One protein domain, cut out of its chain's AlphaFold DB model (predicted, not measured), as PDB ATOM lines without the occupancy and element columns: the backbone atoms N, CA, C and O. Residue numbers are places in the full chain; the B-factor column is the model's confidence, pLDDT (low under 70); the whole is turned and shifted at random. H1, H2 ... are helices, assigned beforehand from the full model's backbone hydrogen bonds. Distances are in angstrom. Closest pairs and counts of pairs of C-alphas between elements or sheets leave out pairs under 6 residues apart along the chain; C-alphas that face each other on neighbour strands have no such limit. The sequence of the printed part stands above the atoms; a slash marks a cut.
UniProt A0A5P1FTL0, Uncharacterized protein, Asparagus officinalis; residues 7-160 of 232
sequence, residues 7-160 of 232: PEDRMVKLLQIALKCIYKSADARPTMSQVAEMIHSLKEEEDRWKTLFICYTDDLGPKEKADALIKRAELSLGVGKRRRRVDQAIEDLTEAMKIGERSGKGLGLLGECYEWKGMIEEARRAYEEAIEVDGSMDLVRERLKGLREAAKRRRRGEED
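Overview. This is residues 7 to 160 of the 232 residues of an uncharacterized protein of Asparagus officinalis (UniProt A0A5P1FTL0). Seven helices fold back and forth in a flat, open zigzag: H3 to H7 form an up-and-down bundle, while the hairpin of H1 and H2 splays away from it. H2 meets H3 near the end of H2, making a V; at the other end of the zigzag, residues 152 to 160 of H7 stick out. The printed part has 154 residues, with seven named helices, H1 to H7 in chain order, and no named strand; the class is all helix. The whole is loose, with a radius of gyration of the C-alphas of 20.8 A and spans of 63 by 52 by 21 A.

Arrangement. Begin with H1, residues 7 to 21, which touches H2, residues 32 to 58, through residues 35 to 42 of H2 alone. In this hairpin the closest C-alphas, of Arg 10 and Leu 42, are 7.3 A apart, and the lines stand at a shallow tilt of 15 degrees, opposite ways. H2 only just touches H3, residues 62 to 78, with 3 pairs of C-alphas within 8 A; the closest, of Thr 57 and Lys 65, are 5.5 A apart, at a steep tilt of 39 degrees. H3 touches H4, residues 83 to 99, at a shallow tilt of 18 degrees, with the closest C-alphas, of Ala 66 and Ala 96, 4.2 A apart. H2 and H4 are apart. H4 touches H5, residues 104 to 117, closest at the C-alphas of Val 86 and Cys 113, 5.7 A. H5 touches H6, residues 120 to 133, closest at the C-alphas of Gly 111 and Ala 123, 4.1 A, at a shallow tilt of 9 degrees. H7, residues 138 to 160, touches H6 with residues 140 to 147 alone, closest at the C-alphas of Val 140 and Tyr 127, 6.0 A. From H3 to H7, each helix runs against the one before it. Every O i to N i+4 pair is within hydrogen-bond range in H1, H3, H4, H5, H6 and H7; in H2, 22 of 23 are.

Along the chain. Find C-alpha 7 at (124.858, 142.282, 139.816), where H1 begins. H2, the longest helix by residues, runs 39.1 A from C-alpha 32 at (134.305, 144.027, 117.850). H3 and H4 measure 24.5 A and 24.7 A, H5 and H6 20.0 A and 20.1 A. H7 runs 33.1 A to C-alpha 160 at (79.711, 143.042, 129.516).

Size, cuts and confidence. Look for the two C-alphas farthest apart at Asp 27 and Glu 159, 65.7 A. The printed part has no cut and no long link. Mean pLDDT of the printed part is 81.5; 25 residues are under 70, among them 45 to 51 and 154 to 160.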
ATOM      1  N   PRO A   7     125.307 141.515 140.983       53.53
ATOM      2  CA  PRO A   7     124.858 142.282 139.816       53.53
ATOM      3  C   PRO A   7     125.528 143.634 139.627       53.53
ATOM      4  O   PRO A   7     125.523 144.135 138.500       53.53
ATOM      5  N   GLU A   8     126.016 144.240 140.706       55.34
ATOM      6  CA  GLU A   8     126.746 145.503 140.642       55.34
ATOM      7  C   GLU A   8     128.045 145.255 139.900       55.34
ATOM      8  O   GLU A   8     128.290 145.916 138.900       55.34
ATOM      9  N   ASP A   9     128.754 144.182 140.238       65.50
ATOM     10  CA  ASP A   9     129.992 143.796 139.570       65.50
ATOM     11  C   ASP A   9     129.808 143.556 138.069       65.50
ATOM     12  O   ASP A   9     130.591 144.030 137.248       65.50
ATOM     13  N   ARG A  10     128.726 142.887 137.655       71.44
ATOM     14  CA  ARG A  10     128.471 142.647 136.229       71.44
ATOM     15  C   ARG A  10     128.026 143.903 135.481       71.44
ATOM     16  O   ARG A  10     128.444 144.108 134.342       71.44
ATOM     17  N   MET A  11     127.166 144.727 136.080       71.62
ATOM     18  CA  MET A  11     126.782 146.005 135.469       71.62
ATOM     19  C   MET A  11     127.970 146.960 135.400       71.62
ATOM     20  O   MET A  11     128.138 147.617 134.379       71.62
ATOM     21  N   VAL A  12     128.826 146.977 136.420       76.44
ATOM     22  CA  VAL A  12     130.080 147.734 136.456       76.44
ATOM     23  C   VAL A  12     131.040 147.222 135.387       76.44
ATOM     24  O   VAL A  12     131.549 148.030 134.617       76.44
ATOM     25  N   LYS A  13     131.222 145.904 135.237       80.25
ATOM     26  CA  LYS A  13     132.043 145.321 134.160       80.25
ATOM     27  C   LYS A  13     131.487 145.653 132.766       80.25
ATOM     28  O   LYS A  13     132.250 146.014 131.875       80.25
ATOM     29  N   LEU A  14     130.166 145.617 132.568       83.19
ATOM     30  CA  LEU A  14     129.534 146.043 131.308       83.19
ATOM     31  C   LEU A  14     129.698 147.547 131.049       83.19
ATOM     32  O   LEU A  14     129.995 147.941 129.923       83.19
ATOM     33  N   LEU A  15     129.557 148.384 132.078       83.31
ATOM     34  CA  LEU A  15     129.817 149.823 132.005       83.31
ATOM     35  C   LEU A  15     131.288 150.105 131.679       83.31
ATOM     36  O   LEU A  15     131.573 150.975 130.863       83.31
ATOM     37  N   GLN A  16     132.222 149.344 132.248       83.75
ATOM     38  CA  GLN A  16     133.649 149.428 131.933       83.75
ATOM     39  C   GLN A  16     133.938 149.029 130.481       83.75
ATOM     40  O   GLN A  16     134.724 149.702 129.814       83.75
ATOM     41  N   ILE A  17     133.287 147.982 129.963       89.00
ATOM     42  CA  ILE A  17     133.376 147.613 128.541       89.00
ATOM     43  C   ILE A  17     132.833 148.751 127.670       89.00
ATOM     44  O   ILE A  17     133.510 149.180 126.738       89.00
ATOM     45  N   ALA A  18     131.662 149.304 128.005       89.00
ATOM     46  CA  ALA A  18     131.073 150.424 127.273       89.00
ATOM     47  C   ALA A  18     131.989 151.663 127.275       89.00
ATOM     48  O   ALA A  18     132.210 152.259 126.221       89.00
ATOM     49  N   LEU A  19     132.586 152.000 128.425       89.62
ATOM     50  CA  LEU A  19     133.560 153.089 128.575       89.62
ATOM     51  C   LEU A  19     134.809 152.878 127.710       89.62
ATOM     52  O   LEU A  19     135.293 153.833 127.102       89.62
ATOM     53  N   LYS A  20     135.306 151.638 127.601       88.31
ATOM     54  CA  LYS A  20     136.417 151.292 126.696       88.31
ATOM     55  C   LYS A  20     136.033 151.471 125.225       88.31
ATOM     56  O   LYS A  20     136.840 151.967 124.444       88.31
ATOM     57  N   CYS A  21     134.801 151.131 124.844       88.88
ATOM     58  CA  CYS A  21     134.315 151.287 123.469       88.88
ATOM     59  C   CYS A  21     134.159 152.756 123.038       88.88
ATOM     60  O   CYS A  21     134.345 153.066 121.863       88.88
ATOM     61  N   ILE A  22     133.845 153.664 123.968       90.94
ATOM     62  CA  ILE A  22     133.670 155.103 123.687       90.94
ATOM     63  C   ILE A  22     134.908 155.946 124.025       90.94
ATOM     64  O   ILE A  22     134.833 157.175 124.060       90.94
ATOM     65  N   TYR A  23     136.051 155.306 124.285       90.44
ATOM     66  CA  TYR A  23     137.262 155.996 124.718       90.44
ATOM     67  C   TYR A  23     137.734 157.044 123.690       90.44
ATOM     68  O   TYR A  23     137.537 156.893 122.478       90.44
ATOM     69  N   LYS A  24     138.343 158.138 124.176       88.88
ATOM     70  CA  LYS A  24     138.722 159.303 123.348       88.88
ATOM     71  C   LYS A  24     139.694 158.948 122.223       88.88
ATOM     72  O   LYS A  24     139.547 159.472 121.124       88.88
ATOM     73  N   SER A  25     140.661 158.074 122.491       88.31
ATOM     74  CA  SER A  25     141.585 157.580 121.467       88.31
ATOM     75  C   SER A  25     140.950 156.429 120.690       88.31
ATOM     76  O   SER A  25     140.508 155.458 121.304       88.31
ATOM     77  N   ALA A  26     140.909 156.536 119.358       79.69
ATOM     78  CA  ALA A  26     140.376 155.493 118.482       79.69
ATOM     79  C   ALA A  26     141.221 154.209 118.536       79.69
ATOM     80  O   ALA A  26     140.657 153.120 118.546       79.69
ATOM     81  N   ASP A  27     142.541 154.346 118.680       80.38
ATOM     82  CA  ASP A  27     143.490 153.223 118.706       80.38
ATOM     83  C   ASP A  27     143.415 152.402 120.003       80.38
ATOM     84  O   ASP A  27     143.853 151.257 120.055       80.38
ATOM     85  N   ALA A  28     142.847 152.980 121.065       81.88
ATOM     86  CA  ALA A  28     142.645 152.310 122.348       81.88
ATOM     87  C   ALA A  28     141.262 151.645 122.470       81.88
ATOM     88  O   ALA A  28     140.967 151.025 123.497       81.88
ATOM     89  N   ARG A  29     140.393 151.784 121.457       89.38
ATOM     90  CA  ARG A  29     139.082 151.128 121.454       89.38
ATOM     91  C   ARG A  29     139.249 149.652 121.100       89.38
ATOM     92  O   ARG A  29     139.960 149.329 120.150       89.38
ATOM     93  N   PRO A  30     138.573 148.748 121.818       91.31
ATOM     94  CA  PRO A  30     138.584 147.339 121.471       91.31
ATOM     95  C   PRO A  30     137.907 147.114 120.115       91.31
ATOM     96  O   PRO A  30     136.918 147.764 119.766       91.31
ATOM     97  N   THR A  31     138.424 146.147 119.368       93.94
ATOM     98  CA  THR A  31     137.760 145.630 118.168       93.94
ATOM     99  C   THR A  31     136.482 144.885 118.545       93.94
ATOM    100  O   THR A  31     136.314 144.427 119.678       93.94
ATOM    101  N   MET A  32     135.574 144.708 117.586       90.38
ATOM    102  CA  MET A  32     134.305 144.027 117.850       90.38
ATOM    103  C   MET A  32     134.494 142.581 118.340       90.38
ATOM    104  O   MET A  32     133.741 142.126 119.196       90.38
ATOM    105  N   SER A  33     135.541 141.895 117.874       91.69
ATOM    106  CA  SER A  33     135.912 140.556 118.350       91.69
ATOM    107  C   SER A  33     136.329 140.565 119.823       91.69
ATOM    108  O   SER A  33     135.847 139.750 120.602       91.69
ATOM    109  N   GLN A  34     137.142 141.542 120.239       89.62
ATOM    110  CA  GLN A  34     137.541 141.700 121.642       89.62
ATOM    111  C   GLN A  34     136.343 142.050 122.536       89.62
ATOM    112  O   GLN A  34     136.251 141.578 123.665       89.62
ATOM    113  N   VAL A  35     135.397 142.859 122.042       89.81
ATOM    114  CA  VAL A  35     134.148 143.147 122.769       89.81
ATOM    115  C   VAL A  35     133.303 141.888 122.931       89.81
ATOM    116  O   VAL A  35     132.795 141.641 124.025       89.81
ATOM    117  N   ALA A  36     133.185 141.071 121.884       87.12
ATOM    118  CA  ALA A  36     132.475 139.802 121.956       87.12
ATOM    119  C   ALA A  36     133.112 138.855 122.988       87.12
ATOM    120  O   ALA A  36     132.395 138.325 123.832       87.12
ATOM    121  N   GLU A  37     134.439 138.707 123.001       88.25
ATOM    122  CA  GLU A  37     135.162 137.906 124.006       88.25
ATOM    123  C   GLU A  37     134.955 138.427 125.437       88.25
ATOM    124  O   GLU A  37     134.669 137.657 126.360       88.25
ATOM    125  N   MET A  38     135.018 139.748 125.635       85.12
ATOM    126  CA  MET A  38     134.728 140.365 126.932       85.12
ATOM    127  C   MET A  38     133.285 140.099 127.388       85.12
ATOM    128  O   MET A  38     133.051 139.874 128.569       85.12
ATOM    129  N   ILE A  39     132.304 140.074 126.483       85.75
ATOM    130  CA  ILE A  39     130.914 139.733 126.832       85.75
ATOM    131  C   ILE A  39     130.756 138.226 127.091       85.75
ATOM    132  O   ILE A  39     130.033 137.837 128.012       85.75
ATOM    133  N   HIS A  40     131.431 137.377 126.314       83.81
ATOM    134  CA  HIS A  40     131.404 135.925 126.487       83.81
ATOM    135  C   HIS A  40     131.996 135.504 127.836       83.81
ATOM    136  O   HIS A  40     131.336 134.771 128.569       83.81
ATOM    137  N   SER A  41     133.148 136.048 128.226       79.62
ATOM    138  CA  SER A  41     133.761 135.782 129.540       79.62
ATOM    139  C   SER A  41     132.858 136.164 130.725       79.62
ATOM    140  O   SER A  41     132.804 135.438 131.717       79.62
ATOM    141  N   LEU A  42     132.064 137.239 130.613       78.81
ATOM    142  CA  LEU A  42     131.064 137.600 131.632       78.81
ATOM    143  C   LEU A  42     129.935 136.569 131.754       78.81
ATOM    144  O   LEU A  42     129.358 136.409 132.831       78.81
ATOM    145  N   LYS A  43     129.586 135.895 130.654       72.44
ATOM    146  CA  LYS A  43     128.606 134.804 130.651       72.44
ATOM    147  C   LYS A  43     129.216 133.516 131.210       72.44
ATOM    148  O   LYS A  43     128.570 132.846 132.006       72.44
ATOM    149  N   GLU A  44     130.462 133.209 130.861       70.25
ATOM    150  CA  GLU A  44     131.185 132.045 131.388       70.25
ATOM    151  C   GLU A  44     131.418 132.127 132.899       70.25
ATOM    152  O   GLU A  44     131.344 131.114 133.584       70.25
ATOM    153  N   GLU A  45     131.675 133.314 133.459       67.62
ATOM    154  CA  GLU A  45     131.687 133.509 134.917       67.62
ATOM    155  C   GLU A  45     130.363 133.072 135.556       67.62
ATOM    156  O   GLU A  45     130.366 132.346 136.544       67.62
ATOM    157  N   GLU A  46     129.229 133.452 134.972       66.12
ATOM    158  CA  GLU A  46     127.898 133.111 135.478       66.12
ATOM    159  C   GLU A  46     127.583 131.616 135.365       66.12
ATOM    160  O   GLU A  46     127.050 131.025 136.304       66.12
ATOM    161  N   ASP A  47     127.950 130.995 134.246       66.56
ATOM    162  CA  ASP A  47     127.770 129.557 134.055       66.56
ATOM    163  C   ASP A  47     128.716 128.756 134.972       66.56
ATOM    164  O   ASP A  47     128.293 127.757 135.553       66.56
ATOM    165  N   ARG A  48     129.937 129.247 135.242       68.44
ATOM    166  CA  ARG A  48     130.835 128.667 136.259       68.44
ATOM    167  C   ARG A  48     130.232 128.705 137.657       68.44
ATOM    168  O   ARG A  48     130.333 127.712 138.369       68.44
ATOM    169  N   TRP A  49     129.576 129.799 138.051       66.75
ATOM    170  CA  TRP A  49     128.885 129.871 139.345       66.75
ATOM    171  C   TRP A  49     127.717 128.887 139.437       66.75
ATOM    172  O   TRP A  49     127.494 128.305 140.498       66.75
ATOM    173  N   LYS A  50     127.002 128.650 138.330       68.25
ATOM    174  CA  LYS A  50     125.972 127.603 138.276       68.25
ATOM    175  C   LYS A  50     126.578 126.216 138.468       68.25
ATOM    176  O   LYS A  50     126.063 125.455 139.280       68.25
ATOM    177  N   THR A  51     127.675 125.906 137.780       68.56
ATOM    178  CA  THR A  51     128.380 124.624 137.936       68.56
ATOM    179  C   THR A  51     128.927 124.447 139.350       68.56
ATOM    180  O   THR A  51     128.755 123.386 139.936       68.56
ATOM    181  N   LEU A  52     129.523 125.492 139.932       70.00
ATOM    182  CA  LEU A  52     130.051 125.447 141.297       70.00
ATOM    183  C   LEU A  52     128.940 125.189 142.321       70.00
ATOM    184  O   LEU A  52     129.133 124.421 143.258       70.00
ATOM    185  N   PHE A  53     127.770 125.805 142.119       74.19
ATOM    186  CA  PHE A  53     126.597 125.534 142.938       74.19
ATOM    187  C   PHE A  53     126.140 124.080 142.796       74.19
ATOM    188  O   PHE A  53     125.883 123.453 143.810       74.19
ATOM    189  N   ILE A  54     126.079 123.535 141.574       69.00
ATOM    190  CA  ILE A  54     125.691 122.132 141.343       69.00
ATOM    191  C   ILE A  54     126.615 121.194 142.125       69.00
ATOM    192  O   ILE A  54     126.116 120.435 142.950       69.00
ATOM    193  N   CYS A  55     127.936 121.332 141.968       65.12
ATOM    194  CA  CYS A  55     128.907 120.512 142.696       65.12
ATOM    195  C   CYS A  55     128.752 120.649 144.217       65.12
ATOM    196  O   CYS A  55     128.766 119.653 144.925       65.12
ATOM    197  N   TYR A  56     128.554 121.874 144.717       70.56
ATOM    198  CA  TYR A  56     128.321 122.112 146.143       70.56
ATOM    199  C   TYR A  56     127.031 121.447 146.644       70.56
ATOM    200  O   TYR A  56     126.964 120.999 147.783       70.56
ATOM    201  N   THR A  57     125.996 121.387 145.806       72.50
ATOM    202  CA  THR A  57     124.720 120.764 146.163       72.50
ATOM    203  C   THR A  57     124.663 119.259 145.947       72.50
ATOM    204  O   THR A  57     123.743 118.631 146.460       72.50
ATOM    205  N   ASP A  58     125.598 118.672 145.204       75.69
ATOM    206  CA  ASP A  58     125.640 117.222 144.977       75.69
ATOM    207  C   ASP A  58     126.191 116.456 146.190       75.69
ATOM    208  O   ASP A  58     125.848 115.291 146.380       75.69
ATOM    209  N   ASP A  59     126.951 117.133 147.057       76.44
ATOM    210  CA  ASP A  59     127.379 116.607 148.359       76.44
ATOM    211  C   ASP A  59     126.284 116.720 149.445       76.44
ATOM    212  O   ASP A  59     126.429 116.162 150.534       76.44
ATOM    213  N   LEU A  60     125.193 117.451 149.178       79.50
ATOM    214  CA  LEU A  60     124.107 117.689 150.134       79.50
ATOM    215  C   LEU A  60     123.044 116.586 150.088       79.50
ATOM    216  O   LEU A  60     122.754 116.000 149.041       79.50
ATOM    217  N   GLY A  61     122.380 116.359 151.225       84.31
ATOM    218  CA  GLY A  61     121.188 115.515 151.256       84.31
ATOM    219  C   GLY A  61     120.049 116.101 150.399       84.31
ATOM    220  O   GLY A  61     119.988 117.316 150.209       84.31
ATOM    221  N   PRO A  62     119.082 115.288 149.921       83.50
ATOM    222  CA  PRO A  62     117.985 115.761 149.064       83.50
ATOM    223  C   PRO A  62     117.225 116.967 149.639       83.50
ATOM    224  O   PRO A  62     116.934 117.927 148.932       83.50
ATOM    225  N   LYS A  63     116.961 116.943 150.947       83.31
ATOM    226  CA  LYS A  63     116.282 118.029 151.657       83.31
ATOM    227  C   LYS A  63     117.126 119.309 151.695       83.31
ATOM    228  O   LYS A  63     116.684 120.377 151.301       83.31
ATOM    229  N   GLU A  64     118.393 119.185 152.070       84.31
ATOM    230  CA  GLU A  64     119.331 120.312 152.123       84.31
ATOM    231  C   GLU A  64     119.555 120.935 150.737       84.31
ATOM    232  O   GLU A  64     119.658 122.157 150.611       84.31
ATOM    233  N   LYS A  65     119.567 120.109 149.683       86.00
ATOM    234  CA  LYS A  65     119.610 120.562 148.289       86.00
ATOM    235  C   LYS A  65     118.358 121.362 147.921       86.00
ATOM    236  O   LYS A  65     118.480 122.428 147.314       86.00
ATOM    237  N   ALA A  66     117.172 120.892 148.302       86.44
ATOM    238  CA  ALA A  66     115.925 121.607 148.049       86.44
ATOM    239  C   ALA A  66     115.860 122.948 148.807       86.44
ATOM    240  O   ALA A  66     115.549 123.978 148.202       86.44
ATOM    241  N   ASP A  67     116.259 122.975 150.079       86.44
ATOM    242  CA  ASP A  67     116.376 124.204 150.873       86.44
ATOM    243  C   ASP A  67     117.381 125.199 150.265       86.44
ATOM    244  O   ASP A  67     117.104 126.403 150.173       86.44
ATOM    245  N   ALA A  68     118.533 124.715 149.787       87.19
ATOM    246  CA  ALA A  68     119.539 125.543 149.123       87.19
ATOM    247  C   ALA A  68     119.003 126.181 147.829       87.19
ATOM    248  O   ALA A  68     119.246 127.366 147.574       87.19
ATOM    249  N   LEU A  69     118.238 125.427 147.033       88.81
ATOM    250  CA  LEU A  69     117.580 125.919 145.819       88.81
ATOM    251  C   LEU A  69     116.516 126.980 146.137       88.81
ATOM    252  O   LEU A  69     116.519 128.052 145.527       88.81
ATOM    253  N   ILE A  70     115.667 126.746 147.144       89.50
ATOM    254  CA  ILE A  70     114.672 127.734 147.600       89.50
ATOM    255  C   ILE A  70     115.370 129.015 148.065       89.50
ATOM    256  O   ILE A  70     114.946 130.123 147.721       89.50
ATOM    257  N   LYS A  71     116.473 128.884 148.814       88.12
ATOM    258  CA  LYS A  71     117.239 130.039 149.282       88.12
ATOM    259  C   LYS A  71     117.870 130.812 148.126       88.12
ATOM    260  O   LYS A  71     117.826 132.044 148.127       88.12
ATOM    261  N   ARG A  72     118.413 130.117 147.122       86.62
ATOM    262  CA  ARG A  72     118.963 130.741 145.909       86.62
ATOM    263  C   ARG A  72     117.890 131.504 145.129       86.62
ATOM    264  O   ARG A  72     118.143 132.639 144.712       86.62
ATOM    265  N   ALA A  73     116.694 130.936 144.996       88.50
ATOM    266  CA  ALA A  73     115.560 131.596 144.354       88.50
ATOM    267  C   ALA A  73     115.129 132.862 145.116       88.50
ATOM    268  O   ALA A  73     114.990 133.928 144.514       88.50
ATOM    269  N   GLU A  74     115.000 132.783 146.445       87.00
ATOM    270  CA  GLU A  74     114.659 133.928 147.303       87.00
ATOM    271  C   GLU A  74     115.648 135.090 147.122       87.00
ATOM    272  O   GLU A  74     115.249 136.236 146.904       87.00
ATOM    273  N   LEU A  75     116.950 134.795 147.158       84.00
ATOM    274  CA  LEU A  75     118.000 135.797 146.973       84.00
ATOM    275  C   LEU A  75     117.967 136.398 145.566       84.00
ATOM    276  O   LEU A  75     118.081 137.614 145.403       84.00
ATOM    277  N   SER A  76     117.758 135.560 144.550       81.62
ATOM    278  CA  SER A  76     117.665 135.999 143.154       81.62
ATOM    279  C   SER A  76     116.523 136.993 142.941       81.62
ATOM    280  O   SER A  76     116.681 137.963 142.190       81.62
ATOM    281  N   LEU A  77     115.399 136.793 143.636       82.25
ATOM    282  CA  LEU A  77     114.251 137.699 143.620       82.25
ATOM    283  C   LEU A  77     114.493 138.969 144.452       82.25
ATOM    284  O   LEU A  77     114.135 140.060 143.997       82.25
ATOM    285  N   GLY A  78     115.148 138.858 145.615       77.81
ATOM    286  CA  GLY A  78     115.469 139.988 146.502       77.81
ATOM    287  C   GLY A  78     116.446 141.001 145.892       77.81
ATOM    288  O   GLY A  78     116.333 142.200 146.119       77.81
ATOM    289  N   VAL A  79     117.350 140.534 145.030       69.19
ATOM    290  CA  VAL A  79     118.306 141.366 144.277       69.19
ATOM    291  C   VAL A  79     117.648 142.091 143.079       69.19
ATOM    292  O   VAL A  79     118.255 142.930 142.403       69.19
ATOM    293  N   GLY A  80     116.385 141.777 142.780       67.50
ATOM    294  CA  GLY A  80     115.540 142.498 141.834       67.50
ATOM    295  C   GLY A  80     114.928 141.601 140.761       67.50
ATOM    296  O   GLY A  80     115.600 140.754 140.168       67.50
ATOM    297  N   LYS A  81     113.655 141.860 140.448       69.94
ATOM    298  CA  LYS A  81     112.796 141.054 139.564       69.94
ATOM    299  C   LYS A  81     113.024 141.364 138.078       69.94
ATOM    300  O   LYS A  81     112.219 142.031 137.437       69.94
ATOM    301  N   ARG A  82     114.157 140.923 137.523       73.81
ATOM    302  CA  ARG A  82     114.428 140.954 136.066       73.81
ATOM    303  C   ARG A  82     114.019 139.624 135.430       73.81
ATOM    304  O   ARG A  82     114.232 138.599 136.069       73.81
ATOM    305  N   ARG A  83     113.566 139.624 134.159       71.44
ATOM    306  CA  ARG A  83     113.079 138.414 133.440       71.44
ATOM    307  C   ARG A  83     113.944 137.188 133.698       71.44
ATOM    308  O   ARG A  83     113.490 136.246 134.324       71.44
ATOM    309  N   ARG A  84     115.228 137.291 133.357       74.62
ATOM    310  CA  ARG A  84     116.191 136.196 133.495       74.62
ATOM    311  C   ARG A  84     116.295 135.615 134.911       74.62
ATOM    312  O   ARG A  84     116.523 134.423 135.061       74.62
ATOM    313  N   ARG A  85     116.175 136.447 135.947       75.38
ATOM    314  CA  ARG A  85     116.264 135.985 137.342       75.38
ATOM    315  C   ARG A  85     114.976 135.333 137.800       75.38
ATOM    316  O   ARG A  85     115.032 134.391 138.570       75.38
ATOM    317  N   VAL A  86     113.839 135.830 137.318       79.62
ATOM    318  CA  VAL A  86     112.545 135.186 137.548       79.62
ATOM    319  C   VAL A  86     112.513 133.828 136.847       79.62
ATOM    320  O   VAL A  86     112.060 132.862 137.443       79.62
ATOM    321  N   ASP A  87     113.066 133.725 135.636       84.56
ATOM    322  CA  ASP A  87     113.224 132.448 134.931       84.56
ATOM    323  C   ASP A  87     114.083 131.461 135.737       84.56
ATOM    324  O   ASP A  87     113.647 130.343 135.994       84.56
ATOM    325  N   GLN A  88     115.248 131.902 136.223       84.06
ATOM    326  CA  GLN A  88     116.121 131.073 137.058       84.06
ATOM    327  C   GLN A  88     115.475 130.688 138.398       84.06
ATOM    328  O   GLN A  88     115.586 129.549 138.830       84.06
ATOM    329  N   ALA A  89     114.770 131.613 139.053       88.62
ATOM    330  CA  ALA A  89     114.064 131.323 140.297       88.62
ATOM    331  C   ALA A  89     112.955 130.280 140.086       88.62
ATOM    332  O   ALA A  89     112.761 129.423 140.941       88.62
ATOM    333  N   ILE A  90     112.255 130.314 138.947       90.81
ATOM    334  CA  ILE A  90     111.267 129.285 138.595       90.81
ATOM    335  C   ILE A  90     111.953 127.928 138.434       90.81
ATOM    336  O   ILE A  90     111.477 126.954 139.009       90.81
ATOM    337  N   GLU A  91     113.067 127.858 137.701       90.00
ATOM    338  CA  GLU A  91     113.840 126.617 137.541       90.00
ATOM    339  C   GLU A  91     114.235 126.039 138.909       90.00
ATOM    340  O   GLU A  91     113.856 124.910 139.223       90.00
ATOM    341  N   ASP A  92     114.863 126.851 139.760       89.50
ATOM    342  CA  ASP A  92     115.316 126.455 141.099       89.50
ATOM    343  C   ASP A  92     114.172 125.937 141.979       89.50
ATOM    344  O   ASP A  92     114.283 124.891 142.618       89.50
ATOM    345  N   LEU A  93     113.047 126.657 142.002       91.75
ATOM    346  CA  LEU A  93     111.882 126.290 142.806       91.75
ATOM    347  C   LEU A  93     111.214 125.017 142.281       91.75
ATOM    348  O   LEU A  93     110.781 124.181 143.073       91.75
ATOM    349  N   THR A  94     111.144 124.836 140.960       90.94
ATOM    350  CA  THR A  94     110.591 123.605 140.375       90.94
ATOM    351  C   THR A  94     111.486 122.397 140.628       90.94
ATOM    352  O   THR A  94     110.978 121.302 140.861       90.94
ATOM    353  N   GLU A  95     112.807 122.577 140.621       88.25
ATOM    354  CA  GLU A  95     113.756 121.520 140.961       88.25
ATOM    355  C   GLU A  95     113.662 121.149 142.447       88.25
ATOM    356  O   GLU A  95     113.553 119.965 142.768       88.25
ATOM    357  N   ALA A  96     113.562 122.136 143.343       88.81
ATOM    358  CA  ALA A  96     113.351 121.899 144.773       88.81
ATOM    359  C   ALA A  96     112.089 121.059 145.047       88.81
ATOM    360  O   ALA A  96     112.118 120.114 145.839       88.81
ATOM    361  N   MET A  97     110.994 121.338 144.331       86.44
ATOM    362  CA  MET A  97     109.748 120.573 144.456       86.44
ATOM    363  C   MET A  97     109.868 119.140 143.930       86.44
ATOM    364  O   MET A  97     109.281 118.232 144.515       86.44
ATOM    365  N   LYS A  98     110.636 118.913 142.855       86.31
ATOM    366  CA  LYS A  98     110.880 117.561 142.317       86.31
ATOM    367  C   LYS A  98     111.664 116.686 143.289       86.31
ATOM    368  O   LYS A  98     111.438 115.481 143.329       86.31
ATOM    369  N   ILE A  99     112.572 117.284 144.058       83.50
ATOM    370  CA  ILE A  99     113.398 116.573 145.040       83.50
ATOM    371  C   ILE A  99     112.571 116.138 146.268       83.50
ATOM    372  O   ILE A  99     112.961 115.212 146.977       83.50
ATOM    373  N   GLY A 100     111.382 116.718 146.468       66.44
ATOM    374  CA  GLY A 100     110.397 116.254 147.451       66.44
ATOM    375  C   GLY A 100     110.124 117.230 148.593       66.44
ATOM    376  O   GLY A 100     109.328 116.916 149.478       66.44
ATOM    377  N   GLU A 101     110.721 118.425 148.579       69.44
ATOM    378  CA  GLU A 101     110.413 119.465 149.559       69.44
ATOM    379  C   GLU A 101     109.252 120.325 149.064       69.44
ATOM    380  O   GLU A 101     109.412 121.343 148.384       69.44
ATOM    381  N   ARG A 102     108.037 119.914 149.430       69.50
ATOM    382  CA  ARG A 102     106.852 120.752 149.258       69.50
ATOM    383  C   ARG A 102     106.816 121.784 150.384       69.50
ATOM    384  O   ARG A 102     106.075 121.642 151.346       69.50
ATOM    385  N   SER A 103     107.680 122.792 150.287       79.06
ATOM    386  CA  SER A 103     107.747 123.906 151.235       79.06
ATOM    387  C   SER A 103     106.735 124.988 150.858       79.06
ATOM    388  O   SER A 103     106.728 125.465 149.719       79.06
ATOM    389  N   GLY A 104     105.914 125.429 151.820       82.69
ATOM    390  CA  GLY A 104     104.948 126.517 151.610       82.69
ATOM    391  C   GLY A 104     105.627 127.802 151.126       82.69
ATOM    392  O   GLY A 104     105.110 128.499 150.254       82.69
ATOM    393  N   LYS A 105     106.862 128.053 151.587       85.75
ATOM    394  CA  LYS A 105     107.675 129.194 151.144       85.75
ATOM    395  C   LYS A 105     108.086 129.076 149.679       85.75
ATOM    396  O   LYS A 105     108.005 130.059 148.946       85.75
ATOM    397  N   GLY A 106     108.505 127.887 149.248       88.69
ATOM    398  CA  GLY A 106     108.874 127.632 147.854       88.69
ATOM    399  C   GLY A 106     107.694 127.839 146.902       88.69
ATOM    400  O   GLY A 106     107.831 128.518 145.886       88.69
ATOM    401  N   LEU A 107     106.512 127.338 147.274       90.69
ATOM    402  CA  LEU A 107     105.272 127.525 146.511       90.69
ATOM    403  C   LEU A 107     104.829 128.995 146.465       90.69
ATOM    404  O   LEU A 107     104.462 129.497 145.401       90.69
ATOM    405  N   GLY A 108     104.939 129.718 147.584       91.25
ATOM    406  CA  GLY A 108     104.658 131.154 147.636       91.25
ATOM    407  C   GLY A 108     105.581 131.973 146.725       91.25
ATOM    408  O   GLY A 108     105.111 132.830 145.972       91.25
ATOM    409  N   LEU A 109     106.886 131.681 146.728       91.06
ATOM    410  CA  LEU A 109     107.846 132.329 145.826       91.06
ATOM    411  C   LEU A 109     107.583 131.971 144.355       91.06
ATOM    412  O   LEU A 109     107.718 132.833 143.484       91.06
ATOM    413  N   LEU A 110     107.155 130.736 144.068       93.06
ATOM    414  CA  LEU A 110     106.804 130.314 142.711       93.06
ATOM    415  C   LEU A 110     105.571 131.074 142.203       93.06
ATOM    416  O   LEU A 110     105.574 131.566 141.072       93.06
ATOM    417  N   GLY A 111     104.554 131.243 143.054       92.81
ATOM    418  CA  GLY A 111     103.376 132.054 142.746       92.81
ATOM    419  C   GLY A 111     103.735 133.500 142.398       92.81
ATOM    420  O   GLY A 111     103.244 134.035 141.406       92.81
ATOM    421  N   GLU A 112     104.674 134.105 143.135       91.12
ATOM    422  CA  GLU A 112     105.152 135.463 142.842       91.12
ATOM    423  C   GLU A 112     105.907 135.547 141.508       91.12
ATOM    424  O   GLU A 112     105.766 136.528 140.768       91.12
ATOM    425  N   CYS A 113     106.674 134.511 141.166       90.44
ATOM    426  CA  CYS A 113     107.349 134.432 139.875       90.44
ATOM    427  C   CYS A 113     106.354 134.335 138.710       90.44
ATOM    428  O   CYS A 113     106.524 135.017 137.695       90.44
ATOM    429  N   TYR A 114     105.302 133.523 138.852       90.38
ATOM    430  CA  TYR A 114     104.259 133.392 137.833       90.38
ATOM    431  C   TYR A 114     103.401 134.647 137.698       90.38
ATOM    432  O   TYR A 114     103.102 135.054 136.573       90.38
ATOM    433  N   GLU A 115     103.078 135.313 138.809       87.50
ATOM    434  CA  GLU A 115     102.391 136.605 138.791       87.50
ATOM    435  C   GLU A 115     103.203 137.625 137.985       87.50
ATOM    436  O   GLU A 115     102.672 138.284 137.090       87.50
ATOM    437  N   TRP A 116     104.516 137.687 138.225       85.69
ATOM    438  CA  TRP A 116     105.410 138.580 137.493       85.69
ATOM    439  C   TRP A 116     105.520 138.229 135.998       85.69
ATOM    440  O   TRP A 116     105.665 139.121 135.161       85.69
ATOM    441  N   LYS A 117     105.403 136.944 135.636       85.00
ATOM    442  CA  LYS A 117     105.316 136.496 134.236       85.00
ATOM    443  C   LYS A 117     103.960 136.764 133.572       85.00
ATOM    444  O   LYS A 117     103.872 136.639 132.353       85.00
ATOM    445  N   GLY A 118     102.926 137.127 134.332       82.69
ATOM    446  CA  GLY A 118     101.553 137.264 133.834       82.69
ATOM    447  C   GLY A 118     100.796 135.936 133.711       82.69
ATOM    448  O   GLY A 118      99.707 135.900 133.143       82.69
ATOM    449  N   MET A 119     101.343 134.850 134.261       86.12
ATOM    450  CA  MET A 119     100.733 133.517 134.291       86.12
ATOM    451  C   MET A 119      99.789 133.414 135.496       86.12
ATOM    452  O   MET A 119     100.124 132.865 136.544       86.12
ATOM    453  N   ILE A 120      98.626 134.061 135.385       83.88
ATOM    454  CA  ILE A 120      97.734 134.316 136.528       83.88
ATOM    455  C   ILE A 120      97.102 133.035 137.095       83.88
ATOM    456  O   ILE A 120      96.941 132.927 138.311       83.88
ATOM    457  N   GLU A 121      96.767 132.056 136.255       85.38
ATOM    458  CA  GLU A 121      96.163 130.800 136.725       85.38
ATOM    459  C   GLU A 121      97.188 129.882 137.404       85.38
ATOM    460  O   GLU A 121      96.889 129.251 138.419       85.38
ATOM    461  N   GLU A 122      98.419 129.835 136.899       87.69
ATOM    462  CA  GLU A 122      99.548 129.144 137.528       87.69
ATOM    463  C   GLU A 122      99.919 129.793 138.861       87.69
ATOM    464  O   GLU A 122     100.090 129.087 139.854       87.69
ATOM    465  N   ALA A 123      99.971 131.130 138.911       90.00
ATOM    466  CA  ALA A 123     100.217 131.871 140.145       90.00
ATOM    467  C   ALA A 123      99.153 131.557 141.204       90.00
ATOM    468  O   ALA A 123      99.479 131.283 142.357       90.00
ATOM    469  N   ARG A 124      97.875 131.539 140.799       90.06
ATOM    470  CA  ARG A 124      96.751 131.207 141.679       90.06
ATOM    471  C   ARG A 124      96.878 129.799 142.258       90.06
ATOM    472  O   ARG A 124      96.761 129.655 143.471       90.06
ATOM    473  N   ARG A 125      97.153 128.796 141.417       90.44
ATOM    474  CA  ARG A 125      97.355 127.404 141.856       90.44
ATOM    475  C   ARG A 125      98.522 127.284 142.833       90.44
ATOM    476  O   ARG A 125      98.356 126.715 143.903       90.44
ATOM    477  N   ALA A 126      99.666 127.891 142.513       90.69
ATOM    478  CA  ALA A 126     100.840 127.865 143.384       90.69
ATOM    479  C   ALA A 126     100.563 128.506 144.758       90.69
ATOM    480  O   ALA A 126     100.986 127.978 145.783       90.69
ATOM    481  N   TYR A 127      99.812 129.611 144.800       92.44
ATOM    482  CA  TYR A 127      99.407 130.242 146.058       92.44
ATOM    483  C   TYR A 127      98.368 129.442 146.848       92.44
ATOM    484  O   TYR A 127      98.412 129.448 148.076       92.44
ATOM    485  N   GLU A 128      97.439 128.763 146.174       91.00
ATOM    486  CA  GLU A 128      96.473 127.868 146.821       91.00
ATOM    487  C   GLU A 128      97.201 126.694 147.492       91.00
ATOM    488  O   GLU A 128      97.029 126.483 148.693       91.00
ATOM    489  N   GLU A 129      98.112 126.030 146.777       90.19
ATOM    490  CA  GLU A 129      98.940 124.955 147.340       90.19
ATOM    491  C   GLU A 129      99.856 125.446 148.473       90.19
ATOM    492  O   GLU A 129     100.076 124.737 149.454       90.19
ATOM    493  N   ALA A 130     100.388 126.669 148.374       90.56
ATOM    494  CA  ALA A 130     101.221 127.246 149.428       90.56
ATOM    495  C   ALA A 130     100.458 127.381 150.754       90.56
ATOM    496  O   ALA A 130     101.024 127.082 151.802       90.56
ATOM    497  N   ILE A 131      99.183 127.787 150.707       89.88
ATOM    498  CA  ILE A 131      98.320 127.925 151.892       89.88
ATOM    499  C   ILE A 131      97.932 126.558 152.464       89.88
ATOM    500  O   ILE A 131      97.771 126.434 153.677       89.88
ATOM    501  N   GLU A 132      97.774 125.537 151.617       88.44
ATOM    502  CA  GLU A 132      97.511 124.167 152.076       88.44
ATOM    503  C   GLU A 132      98.686 123.598 152.881       88.44
ATOM    504  O   GLU A 132      98.475 122.892 153.865       88.44
ATOM    505  N   VAL A 133      99.918 123.928 152.481       86.56
ATOM    506  CA  VAL A 133     101.139 123.486 153.166       86.56
ATOM    507  C   VAL A 133     101.444 124.347 154.391       86.56
ATOM    508  O   VAL A 133     101.692 123.819 155.473       86.56
ATOM    509  N   ASP A 134     101.450 125.667 154.220       80.94
ATOM    510  CA  ASP A 134     101.670 126.636 155.288       80.94
ATOM    511  C   ASP A 134     100.593 127.717 155.243       80.94
ATOM    512  O   ASP A 134     100.678 128.740 154.554       80.94
ATOM    513  N   GLY A 135      99.561 127.491 156.050       74.75
ATOM    514  CA  GLY A 135      98.450 128.413 156.176       74.75
ATOM    515  C   GLY A 135      98.829 129.752 156.805       74.75
ATOM    516  O   GLY A 135      98.010 130.662 156.730       74.75
ATOM    517  N   SER A 136     100.012 129.914 157.411       76.88
ATOM    518  CA  SER A 136     100.399 131.124 158.155       76.88
ATOM    519  C   SER A 136     100.871 132.289 157.269       76.88
ATOM    520  O   SER A 136     101.182 133.366 157.781       76.88
ATOM    521  N   MET A 137     100.941 132.108 155.948       78.00
ATOM    522  CA  MET A 137     101.492 133.114 155.037       78.00
ATOM    523  C   MET A 137     100.470 134.194 154.652       78.00
ATOM    524  O   MET A 137      99.798 134.104 153.622       78.00
ATOM    525  N   ASP A 138     100.387 135.263 155.446       84.25
ATOM    526  CA  ASP A 138      99.460 136.380 155.192       84.25
ATOM    527  C   ASP A 138      99.695 137.068 153.838       84.25
ATOM    528  O   ASP A 138      98.735 137.366 153.123       84.25
ATOM    529  N   LEU A 139     100.960 137.222 153.424       84.25
ATOM    530  CA  LEU A 139     101.317 137.782 152.114       84.25
ATOM    531  C   LEU A 139     100.723 136.961 150.956       84.25
ATOM    532  O   LEU A 139     100.219 137.523 149.985       84.25
ATOM    533  N   VAL A 140     100.755 135.628 151.058       87.00
ATOM    534  CA  VAL A 140     100.220 134.728 150.026       87.00
ATOM    535  C   VAL A 140      98.697 134.839 149.951       87.00
ATOM    536  O   VAL A 140      98.135 134.918 148.856       87.00
ATOM    537  N   ARG A 141      98.015 134.919 151.101       87.44
ATOM    538  CA  ARG A 141      96.555 135.115 151.151       87.44
ATOM    539  C   ARG A 141      96.135 136.438 150.519       87.44
ATOM    540  O   ARG A 141      95.158 136.473 149.770       87.44
ATOM    541  N   GLU A 142      96.863 137.515 150.808       90.25
ATOM    542  CA  GLU A 142      96.596 138.835 150.236       90.25
ATOM    543  C   GLU A 142      96.757 138.821 148.709       90.25
ATOM    544  O   GLU A 142      95.839 139.223 147.985       90.25
ATOM    545  N   ARG A 143      97.873 138.272 148.207       87.19
ATOM    546  CA  ARG A 143      98.122 138.121 146.763       87.19
ATOM    547  C   ARG A 143      97.043 137.275 146.084       87.19
ATOM    548  O   ARG A 143      96.489 137.688 145.065       87.19
ATOM    549  N   LEU A 144      96.660 136.143 146.681       89.94
ATOM    550  CA  LEU A 144      95.598 135.275 146.161       89.94
ATOM    551  C   LEU A 144      94.241 135.994 146.090       89.94
ATOM    552  O   LEU A 144      93.510 135.854 145.104       89.94
ATOM    553  N   LYS A 145      93.900 136.792 147.110       91.00
ATOM    554  CA  LYS A 145      92.683 137.617 147.109       91.00
ATOM    555  C   LYS A 145      92.707 138.622 145.956       91.00
ATOM    556  O   LYS A 145      91.735 138.688 145.199       91.00
ATOM    557  N   GLY A 146      93.824 139.327 145.771       88.88
ATOM    558  CA  GLY A 146      94.015 140.266 144.663       88.88
ATOM    559  C   GLY A 146      93.842 139.610 143.289       88.88
ATOM    560  O   GLY A 146      93.125 140.141 142.435       88.88
ATOM    561  N   LEU A 147      94.409 138.415 143.090       86.38
ATOM    562  CA  LEU A 147      94.263 137.654 141.842       86.38
ATOM    563  C   LEU A 147      92.815 137.216 141.590       86.38
ATOM    564  O   LEU A 147      92.316 137.361 140.471       86.38
ATOM    565  N   ARG A 148      92.100 136.745 142.620       86.50
ATOM    566  CA  ARG A 148      90.678 136.363 142.509       86.50
ATOM    567  C   ARG A 148      89.792 137.556 142.158       86.50
ATOM    568  O   ARG A 148      88.886 137.434 141.334       86.50
ATOM    569  N   GLU A 149      90.047 138.717 142.750       85.75
ATOM    570  CA  GLU A 149      89.330 139.952 142.420       85.75
ATOM    571  C   GLU A 149      89.650 140.437 140.999       85.75
ATOM    572  O   GLU A 149      88.745 140.842 140.266       85.75
ATOM    573  N   ALA A 150      90.910 140.337 140.567       77.44
ATOM    574  CA  ALA A 150      91.312 140.641 139.194       77.44
ATOM    575  C   ALA A 150      90.665 139.696 138.164       77.44
ATOM    576  O   ALA A 150      90.258 140.149 137.092       77.44
ATOM    577  N   ALA A 151      90.518 138.410 138.491       79.00
ATOM    578  CA  ALA A 151      89.819 137.437 137.654       79.00
ATOM    579  C   ALA A 151      88.313 137.740 137.554       79.00
ATOM    580  O   ALA A 151      87.751 137.716 136.462       79.00
ATOM    581  N   LYS A 152      87.662 138.119 138.666       78.62
ATOM    582  CA  LYS A 152      86.252 138.558 138.660       78.62
ATOM    583  C   LYS A 152      86.039 139.809 137.807       78.62
ATOM    584  O   LYS A 152      85.051 139.880 137.083       78.62
ATOM    585  N   ARG A 153      86.958 140.782 137.876       73.81
ATOM    586  CA  ARG A 153      86.916 141.991 137.035       73.81
ATOM    587  C   ARG A 153      87.048 141.656 135.551       73.81
ATOM    588  O   ARG A 153      86.283 142.194 134.760       73.81
ATOM    589  N   ARG A 154      87.961 140.746 135.189       69.56
ATOM    590  CA  ARG A 154      88.100 140.261 133.806       69.56
ATOM    591  C   ARG A 154      86.843 139.547 133.316       69.56
ATOM    592  O   ARG A 154      86.316 139.947 132.289       69.56
ATOM    593  N   ARG A 155      86.301 138.606 134.097       65.88
ATOM    594  CA  ARG A 155      85.070 137.880 133.740       65.88
ATOM    595  C   ARG A 155      83.874 138.816 133.558       65.88
ATOM    596  O   ARG A 155      83.111 138.649 132.622       65.88
ATOM    597  N   ARG A 156      83.722 139.819 134.431       61.62
ATOM    598  CA  ARG A 156      82.658 140.823 134.294       61.62
ATOM    599  C   ARG A 156      82.835 141.660 133.028       61.62
ATOM    600  O   ARG A 156      81.873 141.854 132.305       61.62
ATOM    601  N   GLY A 157      84.060 142.102 132.740       57.03
ATOM    602  CA  GLY A 157      84.361 142.817 131.499       57.03
ATOM    603  C   GLY A 157      84.099 141.975 130.247       57.03
ATOM    604  O   GLY A 157      83.580 142.501 129.275       57.03
ATOM    605  N   GLU A 158      84.406 140.677 130.274       57.19
ATOM    606  CA  GLU A 158      84.076 139.733 129.194       57.19
ATOM    607  C   GLU A 158      82.565 139.535 129.039       57.19
ATOM    608  O   GLU A 158      82.072 139.543 127.920       57.19
ATOM    609  N   GLU A 159      81.818 139.426 130.138       50.06
ATOM    610  CA  GLU A 159      80.356 139.288 130.120       50.06
ATOM    611  C   GLU A 159      79.656 140.571 129.628       50.06
ATOM    612  O   GLU A 159      78.669 140.513 128.894       50.06
ATOM    613  N   ASP A 160      80.181 141.741 129.999       50.28
ATOM    614  CA  ASP A 160      79.711 143.042 129.516       50.28
ATOM    615  C   ASP A 160      80.076 143.263 128.036       50.28
ATOM    616  O   ASP A 160      79.325 143.911 127.303       50.28
TER     617      ASP A 160